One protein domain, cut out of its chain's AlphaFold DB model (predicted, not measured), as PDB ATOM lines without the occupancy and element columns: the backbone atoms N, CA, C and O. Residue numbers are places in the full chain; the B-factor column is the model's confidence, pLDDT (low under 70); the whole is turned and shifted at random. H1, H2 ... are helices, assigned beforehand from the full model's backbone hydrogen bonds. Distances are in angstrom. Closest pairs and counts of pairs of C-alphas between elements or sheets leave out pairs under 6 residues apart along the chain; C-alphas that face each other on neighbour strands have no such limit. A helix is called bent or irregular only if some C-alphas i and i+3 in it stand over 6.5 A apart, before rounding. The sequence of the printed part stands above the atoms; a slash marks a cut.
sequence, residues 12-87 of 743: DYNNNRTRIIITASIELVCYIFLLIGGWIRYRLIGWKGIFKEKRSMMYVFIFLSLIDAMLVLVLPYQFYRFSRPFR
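Overview. This is residues 12 to 87 of the 743 residues of the protein "Ion_trans domain-containing protein" of Trichoplax adhaerens (UniProt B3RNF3). What shape do these atoms make? Two long helices, H1 and H3, lie side by side and run opposite ways, with the short H2 at the turn between them; after H3, residues 75 to 87 fold back as a stretch with no named element. What is it made of? The printed part has 76 residues with three named helices, in the order H1, H2, H3, and no named strand, and its class is all helix. How is it spread? It is loose, with a radius of gyration of the C-alphas of 14.9 A, and a rod in outline, spanning 47 by 19 by 18 A.

Arrangement. Which helices touch? H1, residues 17 to 45, touches H3, residues 54 to 74, at a shallow tilt of 28 degrees, opposite ways. Their closest C-alphas are those of Ala 24 and Ala 69, 6.1 A apart. Where is the short helix? H2, residues 47 to 50, is close to H1 but not clearly touching it, and their closest C-alphas, those of Tyr 42 and Ile 50, are 6.9 A apart. H2 is likewise close to H3 but not clearly touching it, with the closest C-alphas, of Ile 50 and Ser 56, 6.0 A apart. What do the backbones show? Every O i to N i+4 pair is within hydrogen-bond range in H1, and 13 of 17 in H3; H2 is too short for such a pair.

Along the chain. Where does H1 run? It begins at C-alpha 17 (128.887, 189.168, 115.029) and measures 41.8 A from first to last C-alpha. How long are the others? H2 measures 5.6 A. H3 measures 32.4 A and ends at C-alpha 74 (131.888, 178.389, 120.760); it is neither bent nor irregular, but only just: C-alphas 54 and 57 are 6.2 A apart.

Size, cuts and confidence. How large is it? The two C-alphas farthest apart, those of Asp 12 and Lys 48, are 49.0 A apart. Is it continuous? The printed part has no cut, and the links H1 to H2 and H2 to H3 are tight. Where is confidence low? The pLDDT is under 70 at residues 12 to 16, 55, 57 and 76 to 79; the mean of the printed part is 78.9.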
ATOM      1  N   ASP A  12     134.636 199.107 111.985       52.19
ATOM      2  CA  ASP A  12     133.215 198.723 111.958       52.19
ATOM      3  C   ASP A  12     133.013 197.203 111.804       52.19
ATOM      4  O   ASP A  12     132.013 196.629 112.255       52.19
ATOM      5  N   TYR A  13     133.986 196.507 111.207       55.81
ATOM      6  CA  TYR A  13     133.990 195.042 111.135       55.81
ATOM      7  C   TYR A  13     134.233 194.402 112.516       55.81
ATOM      8  O   TYR A  13     133.737 193.298 112.771       55.81
ATOM      9  N   ASN A  14     134.892 195.108 113.445       57.84
ATOM     10  CA  ASN A  14     135.199 194.617 114.791       57.84
ATOM     11  C   ASN A  14     133.989 194.579 115.743       57.84
ATOM     12  O   ASN A  14     134.155 194.129 116.870       57.84
ATOM     13  N   ASN A  15     132.772 194.940 115.311       60.94
ATOM     14  CA  ASN A  15     131.552 194.814 116.133       60.94
ATOM     15  C   ASN A  15     130.478 193.869 115.564       60.94
ATOM     16  O   ASN A  15     129.629 193.382 116.310       60.94
ATOM     17  N   ASN A  16     130.516 193.517 114.276       69.56
ATOM     18  CA  ASN A  16     129.418 192.773 113.653       69.56
ATOM     19  C   ASN A  16     129.567 191.239 113.790       69.56
ATOM     20  O   ASN A  16     130.320 190.611 113.042       69.56
ATOM     21  N   ARG A  17     128.812 190.616 114.712       70.44
ATOM     22  CA  ARG A  17     128.887 189.168 115.029       70.44
ATOM     23  C   ARG A  17     128.710 188.255 113.807       70.44
ATOM     24  O   ARG A  17     129.405 187.250 113.699       70.44
ATOM     25  N   THR A  18     127.841 188.626 112.865       70.88
ATOM     26  CA  THR A  18     127.622 187.848 111.628       70.88
ATOM     27  C   THR A  18     128.886 187.734 110.771       70.88
ATOM     28  O   THR A  18     129.167 186.670 110.227       70.88
ATOM     29  N   ARG A  19     129.701 188.796 110.710       71.94
ATOM     30  CA  ARG A  19     130.942 188.829 109.923       71.94
ATOM     31  C   ARG A  19     132.057 187.990 110.551       71.94
ATOM     32  O   ARG A  19     132.826 187.395 109.806       71.94
ATOM     33  N   ILE A  20     132.097 187.878 111.885       74.75
ATOM     34  CA  ILE A  20     133.002 186.947 112.591       74.75
ATOM     35  C   ILE A  20     132.658 185.504 112.227       74.75
ATOM     36  O   ILE A  20     133.540 184.722 111.894       74.75
ATOM     37  N   ILE A  21     131.366 185.156 112.271       78.19
ATOM     38  CA  ILE A  21     130.907 183.802 111.947       78.19
ATOM     39  C   ILE A  21     131.267 183.469 110.494       78.19
ATOM     40  O   ILE A  21     131.765 182.379 110.233       78.19
ATOM     41  N   ILE A  22     131.109 184.417 109.561       82.19
ATOM     42  CA  ILE A  22     131.531 184.237 108.162       82.19
ATOM     43  C   ILE A  22     133.044 183.989 108.056       82.19
ATOM     44  O   ILE A  22     133.440 182.999 107.444       82.19
ATOM     45  N   THR A  23     133.902 184.823 108.657       81.19
ATOM     46  CA  THR A  23     135.363 184.644 108.542       81.19
ATOM     47  C   THR A  23     135.843 183.355 109.209       81.19
ATOM     48  O   THR A  23     136.597 182.611 108.583       81.19
ATOM     49  N   ALA A  24     135.333 183.023 110.397       80.06
ATOM     50  CA  ALA A  24     135.608 181.754 111.070       80.06
ATOM     51  C   ALA A  24     135.095 180.531 110.276       80.06
ATOM     52  O   ALA A  24     135.773 179.507 110.236       80.06
ATOM     53  N   SER A  25     133.951 180.631 109.585       84.38
ATOM     54  CA  SER A  25     133.441 179.534 108.738       84.38
ATOM     55  C   SER A  25     134.340 179.275 107.528       84.38
ATOM     56  O   SER A  25     134.643 178.124 107.221       84.38
ATOM     57  N   ILE A  26     134.791 180.335 106.843       86.81
ATOM     58  CA  ILE A  26     135.704 180.199 105.696       86.81
ATOM     59  C   ILE A  26     137.051 179.635 106.176       86.81
ATOM     60  O   ILE A  26     137.618 178.752 105.536       86.81
ATOM     61  N   GLU A  27     137.541 180.092 107.332       85.81
ATOM     62  CA  GLU A  27     138.767 179.593 107.962       85.81
ATOM     63  C   GLU A  27     138.687 178.087 108.283       85.81
ATOM     64  O   GLU A  27     139.590 177.326 107.927       85.81
ATOM     65  N   LEU A  28     137.573 177.641 108.868       86.50
ATOM     66  CA  LEU A  28     137.287 176.235 109.160       86.50
ATOM     67  C   LEU A  28     137.283 175.381 107.876       86.50
ATOM     68  O   LEU A  28     137.916 174.324 107.842       86.50
ATOM     69  N   VAL A  29     136.655 175.860 106.794       89.25
ATOM     70  CA  VAL A  29     136.678 175.189 105.477       89.25
ATOM     71  C   VAL A  29     138.106 175.070 104.929       89.25
ATOM     72  O   VAL A  29     138.488 174.004 104.438       89.25
ATOM     73  N   CYS A  30     138.933 176.113 105.062       89.25
ATOM     74  CA  CYS A  30     140.340 176.060 104.657       89.25
ATOM     75  C   CYS A  30     141.148 175.028 105.461       89.25
ATOM     76  O   CYS A  30     141.945 174.294 104.870       89.25
ATOM     77  N   TYR A  31     140.935 174.912 106.777       88.19
ATOM     78  CA  TYR A  31     141.618 173.889 107.578       88.19
ATOM     79  C   TYR A  31     141.145 172.469 107.266       88.19
ATOM     80  O   TYR A  31     141.983 171.571 107.198       88.19
ATOM     81  N   ILE A  32     139.855 172.257 106.980       87.06
ATOM     82  CA  ILE A  32     139.363 170.959 106.488       87.06
ATOM     83  C   ILE A  32     140.068 170.575 105.179       87.06
ATOM     84  O   ILE A  32     140.546 169.449 105.056       87.06
ATOM     85  N   PHE A  33     140.214 171.503 104.228       89.38
ATOM     86  CA  PHE A  33     140.926 171.235 102.973       89.38
ATOM     87  C   PHE A  33     142.401 170.850 103.201       89.38
ATOM     88  O   PHE A  33     142.890 169.874 102.625       89.38
ATOM     89  N   LEU A  34     143.102 171.556 104.098       87.06
ATOM     90  CA  LEU A  34     144.485 171.228 104.469       87.06
ATOM     91  C   LEU A  34     144.602 169.869 105.184       87.06
ATOM     92  O   LEU A  34     145.552 169.126 104.926       87.06
ATOM     93  N   LEU A  35     143.631 169.508 106.029       85.50
ATOM     94  CA  LEU A  35     143.567 168.192 106.675       85.50
ATOM     95  C   LEU A  35     143.284 167.065 105.676       85.50
ATOM     96  O   LEU A  35     143.899 166.008 105.793       85.50
ATOM     97  N   ILE A  36     142.440 167.281 104.661       88.62
ATOM     98  CA  ILE A  36     142.224 166.312 103.572       88.62
ATOM     99  C   ILE A  36     143.529 166.089 102.794       88.62
ATOM    100  O   ILE A  36     143.929 164.944 102.579       88.62
ATOM    101  N   GLY A  37     144.250 167.161 102.444       84.88
ATOM    102  CA  GLY A  37     145.574 167.057 101.817       84.88
ATOM    103  C   GLY A  37     146.590 166.303 102.688       84.88
ATOM    104  O   GLY A  37     147.348 165.468 102.188       84.88
ATOM    105  N   GLY A  38     146.568 166.540 104.003       81.88
ATOM    106  CA  GLY A  38     147.351 165.782 104.983       81.88
ATOM    107  C   GLY A  38     146.964 164.308 105.062       81.88
ATOM    108  O   GLY A  38     147.840 163.448 105.083       81.88
ATOM    109  N   TRP A  39     145.669 163.995 105.024       85.44
ATOM    110  CA  TRP A  39     145.152 162.627 105.051       85.44
ATOM    111  C   TRP A  39     145.512 161.833 103.786       85.44
ATOM    112  O   TRP A  39     145.850 160.651 103.869       85.44
ATOM    113  N   ILE A  40     145.526 162.486 102.619       87.44
ATOM    114  CA  ILE A  40     146.006 161.884 101.364       87.44
ATOM    115  C   ILE A  40     147.500 161.552 101.473       87.44
ATOM    116  O   ILE A  40     147.889 160.413 101.212       87.44
ATOM    117  N   ARG A  41     148.343 162.488 101.940       82.62
ATOM    118  CA  ARG A  41     149.762 162.177 102.209       82.62
ATOM    119  C   ARG A  41     149.921 161.079 103.256       82.62
ATOM    120  O   ARG A  41     150.794 160.227 103.107       82.62
ATOM    121  N   TYR A  42     149.046 161.055 104.261       82.62
ATOM    122  CA  TYR A  42     149.040 160.017 105.281       82.62
ATOM    123  C   TYR A  42     148.809 158.621 104.688       82.62
ATOM    124  O   TYR A  42     149.535 157.678 105.011       82.62
ATOM    125  N   ARG A  43     147.849 158.501 103.763       87.50
ATOM    126  CA  ARG A  43     147.576 157.264 103.020       87.50
ATOM    127  C   ARG A  43     148.726 156.838 102.105       87.50
ATOM    128  O   ARG A  43     148.944 155.640 101.975       87.50
ATOM    129  N   LEU A  44     149.436 157.786 101.490       85.88
ATOM    130  CA  LEU A  44     150.506 157.506 100.521       85.88
ATOM    131  C   LEU A  44     151.847 157.124 101.174       85.88
ATOM    132  O   LEU A  44     152.531 156.241 100.672       85.88
ATOM    133  N   ILE A  45     152.227 157.783 102.274       84.62
ATOM    134  CA  ILE A  45     153.547 157.613 102.921       84.62
ATOM    135  C   ILE A  45     153.489 156.593 104.077       84.62
ATOM    136  O   ILE A  45     154.486 155.948 104.403       84.62
ATOM    137  N   GLY A  46     152.315 156.419 104.695       82.25
ATOM    138  CA  GLY A  46     152.096 155.505 105.816       82.25
ATOM    139  C   GLY A  46     152.592 156.039 107.169       82.25
ATOM    140  O   GLY A  46     153.560 156.797 107.262       82.25
ATOM    141  N   TRP A  47     151.932 155.606 108.255       76.38
ATOM    142  CA  TRP A  47     152.096 156.160 109.614       76.38
ATOM    143  C   TRP A  47     153.565 156.291 110.068       76.38
ATOM    144  O   TRP A  47     153.953 157.321 110.612       76.38
ATOM    145  N   LYS A  48     154.412 155.284 109.810       79.06
ATOM    146  CA  LYS A  48     155.823 155.282 110.252       79.06
ATOM    147  C   LYS A  48     156.746 156.219 109.455       79.06
ATOM    148  O   LYS A  48     157.787 156.599 109.984       79.06
ATOM    149  N   GLY A  49     156.403 156.574 108.214       76.81
ATOM    150  CA  GLY A  49     157.208 157.495 107.399       76.81
ATOM    151  C   GLY A  49     156.959 158.961 107.759       76.81
ATOM    152  O   GLY A  49     157.882 159.767 107.804       76.81
ATOM    153  N   ILE A  50     155.716 159.287 108.104       74.06
ATOM    154  CA  ILE A  50     155.248 160.662 108.331       74.06
ATOM    155  C   ILE A  50     155.896 161.278 109.567       74.06
ATOM    156  O   ILE A  50     156.483 162.349 109.475       74.06
ATOM    157  N   PHE A  51     155.896 160.569 110.700       73.88
ATOM    158  CA  PHE A  51     156.550 161.042 111.927       73.88
ATOM    159  C   PHE A  51     158.085 161.134 111.822       73.88
ATOM    160  O   PHE A  51     158.707 161.746 112.686       73.88
ATOM    161  N   LYS A  52     158.706 160.566 110.774       74.94
ATOM    162  CA  LYS A  52     160.131 160.775 110.468       74.94
ATOM    163  C   LYS A  52     160.385 162.020 109.611       74.94
ATOM    164  O   LYS A  52     161.474 162.585 109.684       74.94
ATOM    165  N   GLU A  53     159.423 162.469 108.805       74.88
ATOM    166  CA  GLU A  53     159.590 163.687 108.011       74.88
ATOM    167  C   GLU A  53     159.342 164.926 108.889       74.88
ATOM    168  O   GLU A  53     158.225 165.157 109.349       74.88
ATOM    169  N   LYS A  54     160.354 165.794 109.058       70.12
ATOM    170  CA  LYS A  54     160.224 167.057 109.822       70.12
ATOM    171  C   LYS A  54     159.042 167.932 109.353       70.12
ATOM    172  O   LYS A  54     158.485 168.689 110.145       70.12
ATOM    173  N   ARG A  55     158.602 167.794 108.092       69.00
ATOM    174  CA  ARG A  55     157.403 168.464 107.551       69.00
ATOM    175  C   ARG A  55     156.094 168.061 108.239       69.00
ATOM    176  O   ARG A  55     155.146 168.842 108.188       69.00
ATOM    177  N   SER A  56     156.019 166.907 108.907       70.38
ATOM    178  CA  SER A  56     154.802 166.466 109.604       70.38
ATOM    179  C   SER A  56     154.419 167.354 110.794       70.38
ATOM    180  O   SER A  56     153.251 167.367 111.183       70.38
ATOM    181  N   MET A  57     155.347 168.154 111.335       69.19
ATOM    182  CA  MET A  57     155.031 169.153 112.368       69.19
ATOM    183  C   MET A  57     153.979 170.170 111.895       69.19
ATOM    184  O   MET A  57     153.187 170.658 112.697       69.19
ATOM    185  N   MET A  58     153.889 170.432 110.584       76.94
ATOM    186  CA  MET A  58     152.857 171.299 110.001       76.94
ATOM    187  C   MET A  58     151.431 170.797 110.290       76.94
ATOM    188  O   MET A  58     150.537 171.615 110.496       76.94
ATOM    189  N   TYR A  59     151.208 169.480 110.362       79.25
ATOM    190  CA  TYR A  59     149.886 168.920 110.667       79.25
ATOM    191  C   TYR A  59     149.475 169.136 112.127       79.25
ATOM    192  O   TYR A  59     148.293 169.338 112.394       79.25
ATOM    193  N   VAL A  60     150.441 169.196 113.050       80.56
ATOM    194  CA  VAL A  60     150.195 169.574 114.453       80.56
ATOM    195  C   VAL A  60     149.728 171.033 114.530       80.56
ATOM    196  O   VAL A  60     148.717 171.317 115.164       80.56
ATOM    197  N   PHE A  61     150.379 171.948 113.801       82.62
ATOM    198  CA  PHE A  61     149.941 173.349 113.721       82.62
ATOM    199  C   PHE A  61     148.573 173.525 113.046       82.62
ATOM    200  O   PHE A  61     147.793 174.374 113.474       82.62
ATOM    201  N   ILE A  62     148.252 172.744 112.006       85.25
ATOM    202  CA  ILE A  62     146.911 172.757 111.383       85.25
ATOM    203  C   ILE A  62     145.849 172.299 112.394       85.25
ATOM    204  O   ILE A  62     144.792 172.916 112.483       85.25
ATOM    205  N   PHE A  63     146.137 171.263 113.188       83.56
ATOM    206  CA  PHE A  63     145.221 170.776 114.222       83.56
ATOM    207  C   PHE A  63     145.005 171.801 115.348       83.56
ATOM    208  O   PHE A  63     143.860 172.081 115.700       83.56
ATOM    209  N   LEU A  64     146.076 172.433 115.845       84.56
ATOM    210  CA  LEU A  64     145.984 173.537 116.812       84.56
ATOM    211  C   LEU A  64     145.178 174.720 116.253       84.56
ATOM    212  O   LEU A  64     144.317 175.261 116.941       84.56
ATOM    213  N   SER A  65     145.385 175.076 114.981       85.50
ATOM    214  CA  SER A  65     144.617 176.152 114.340       85.50
ATOM    215  C   SER A  65     143.136 175.811 114.158       85.50
ATOM    216  O   SER A  65     142.284 176.694 114.260       85.50
ATOM    217  N   LEU A  66     142.807 174.537 113.920       86.06
ATOM    218  CA  LEU A  66     141.417 174.085 113.877       86.06
ATOM    219  C   LEU A  66     140.762 174.183 115.260       86.06
ATOM    220  O   LEU A  66     139.612 174.609 115.337       86.06
ATOM    221  N   ILE A  67     141.479 173.856 116.342       85.69
ATOM    222  CA  ILE A  67     140.987 174.067 117.713       85.69
ATOM    223  C   ILE A  67     140.713 175.558 117.951       85.69
ATOM    224  O   ILE A  67     139.599 175.897 118.345       85.69
ATOM    225  N   ASP A  68     141.654 176.452 117.628       85.06
ATOM    226  CA  ASP A  68     141.455 177.906 117.751       85.06
ATOM    227  C   ASP A  68     140.235 178.401 116.951       85.06
ATOM    228  O   ASP A  68     139.462 179.224 117.440       85.06
ATOM    229  N   ALA A  69     140.042 177.919 115.718       82.62
ATOM    230  CA  ALA A  69     138.895 178.289 114.885       82.62
ATOM    231  C   ALA A  69     137.556 177.785 115.463       82.62
ATOM    232  O   ALA A  69     136.560 178.509 115.428       82.62
ATOM    233  N   MET A  70     137.532 176.581 116.045       83.12
ATOM    234  CA  MET A  70     136.353 176.040 116.734       83.12
ATOM    235  C   MET A  70     136.053 176.802 118.032       83.12
ATOM    236  O   MET A  70     134.897 177.140 118.290       83.12
ATOM    237  N   LEU A  71     137.077 177.139 118.824       84.19
ATOM    238  CA  LEU A  71     136.926 177.914 120.061       84.19
ATOM    239  C   LEU A  71     136.312 179.297 119.801       84.19
ATOM    240  O   LEU A  71     135.450 179.720 120.566       84.19
ATOM    241  N   VAL A  72     136.662 179.960 118.693       79.75
ATOM    242  CA  VAL A  72     136.066 181.250 118.280       79.75
ATOM    243  C   VAL A  72     134.573 181.154 117.942       79.75
ATOM    244  O   VAL A  72     133.850 182.139 118.093       79.75
ATOM    245  N   LEU A  73     134.087 179.994 117.492       79.62
ATOM    246  CA  LEU A  73     132.658 179.779 117.233       79.62
ATOM    247  C   LEU A  73     131.868 179.468 118.515       79.62
ATOM    248  O   LEU A  73     130.679 179.780 118.588       79.62
ATOM    249  N   VAL A  74     132.518 178.857 119.512       82.50
ATOM    250  CA  VAL A  74     131.888 178.389 120.760       82.50
ATOM    251  C   VAL A  74     131.937 179.438 121.877       82.50
ATOM    252  O   VAL A  74     130.964 179.593 122.614       82.50
ATOM    253  N   LEU A  75     133.049 180.164 122.023       78.75
ATOM    254  CA  LEU A  75     133.251 181.115 123.117       78.75
ATOM    255  C   LEU A  75     132.633 182.491 122.792       78.75
ATOM    256  O   LEU A  75     132.930 183.069 121.748       78.75
ATOM    257  N   PRO A  76     131.816 183.078 123.691       61.28
ATOM    258  CA  PRO A  76     131.267 184.425 123.502       61.28
ATOM    259  C   PRO A  76     132.259 185.553 123.853       61.28
ATOM    260  O   PRO A  76     131.961 186.721 123.606       61.28
ATOM    261  N   TYR A  77     133.419 185.220 124.429       61.12
ATOM    262  CA  TYR A  77     134.457 186.158 124.872       61.12
ATOM    263  C   TYR A  77     135.655 186.184 123.911       61.12
ATOM    264  O   TYR A  77     135.849 185.260 123.122       61.12
ATOM    265  N   GLN A  78     136.477 187.239 123.979       62.28
ATOM    266  CA  GLN A  78     137.713 187.320 123.192       62.28
ATOM    267  C   GLN A  78     138.714 186.262 123.686       62.28
ATOM    268  O   GLN A  78     139.222 186.361 124.801       62.28
ATOM    269  N   PHE A  79     138.983 185.247 122.864       67.12
ATOM    270  CA  PHE A  79     140.022 184.247 123.108       67.12
ATOM    271  C   PHE A  79     141.284 184.610 122.318       67.12
ATOM    272  O   PHE A  79     141.195 184.876 121.119       67.12
ATOM    273  N   TYR A  80     142.449 184.597 122.970       71.75
ATOM    274  CA  TYR A  80     143.732 184.867 122.315       71.75
ATOM    275  C   TYR A  80     144.084 183.737 121.336       71.75
ATOM    276  O   TYR A  80     144.278 182.588 121.732       71.75
ATOM    277  N   ARG A  81     144.181 184.055 120.042       77.31
ATOM    278  CA  ARG A  81     144.319 183.053 118.973       77.31
ATOM    279  C   ARG A  81     145.785 182.718 118.685       77.31
ATOM    280  O   ARG A  81     146.352 183.156 117.681       77.31
ATOM    281  N   PHE A  82     146.386 181.930 119.576       78.31
ATOM    282  CA  PHE A  82     147.818 181.597 119.583       78.31
ATOM    283  C   PHE A  82     148.351 181.002 118.268       78.31
ATOM    284  O   PHE A  82     149.514 181.215 117.930       78.31
ATOM    285  N   SER A  83     147.541 180.282 117.489       83.81
ATOM    286  CA  SER A  83     147.990 179.681 116.223       83.81
ATOM    287  C   SER A  83     148.194 180.681 115.075       83.81
ATOM    288  O   SER A  83     148.878 180.357 114.098       83.81
ATOM    289  N   ARG A  84     147.636 181.900 115.166       83.25
ATOM    290  CA  ARG A  84     147.664 182.885 114.069       83.25
ATOM    291  C   ARG A  84     149.070 183.257 113.586       83.25
ATOM    292  O   ARG A  84     149.266 183.148 112.374       83.25
ATOM    293  N   PRO A  85     150.039 183.655 114.441       87.06
ATOM    294  CA  PRO A  85     151.355 184.124 113.990       87.06
ATOM    295  C   PRO A  85     152.111 183.082 113.154       87.06
ATOM    296  O   PRO A  85     152.862 183.435 112.249       87.06
ATOM    297  N   PHE A  86     151.867 181.791 113.408       85.88
ATOM    298  CA  PHE A  86     152.554 180.673 112.756       85.88
ATOM    299  C   PHE A  86     151.982 180.292 111.381       85.88
ATOM    300  O   PHE A  86     152.629 179.552 110.642       85.88
ATOM    301  N   ARG A  87     150.800 180.796 110.988       84.31
ATOM    302  CA  ARG A  87     150.130 180.435 109.718       84.31
ATOM    303  C   ARG A  87     151.010 180.534 108.451       84.31
ATOM    304  O   ARG A  87     150.845 179.680 107.577       84.31
TER     305      ARG A  87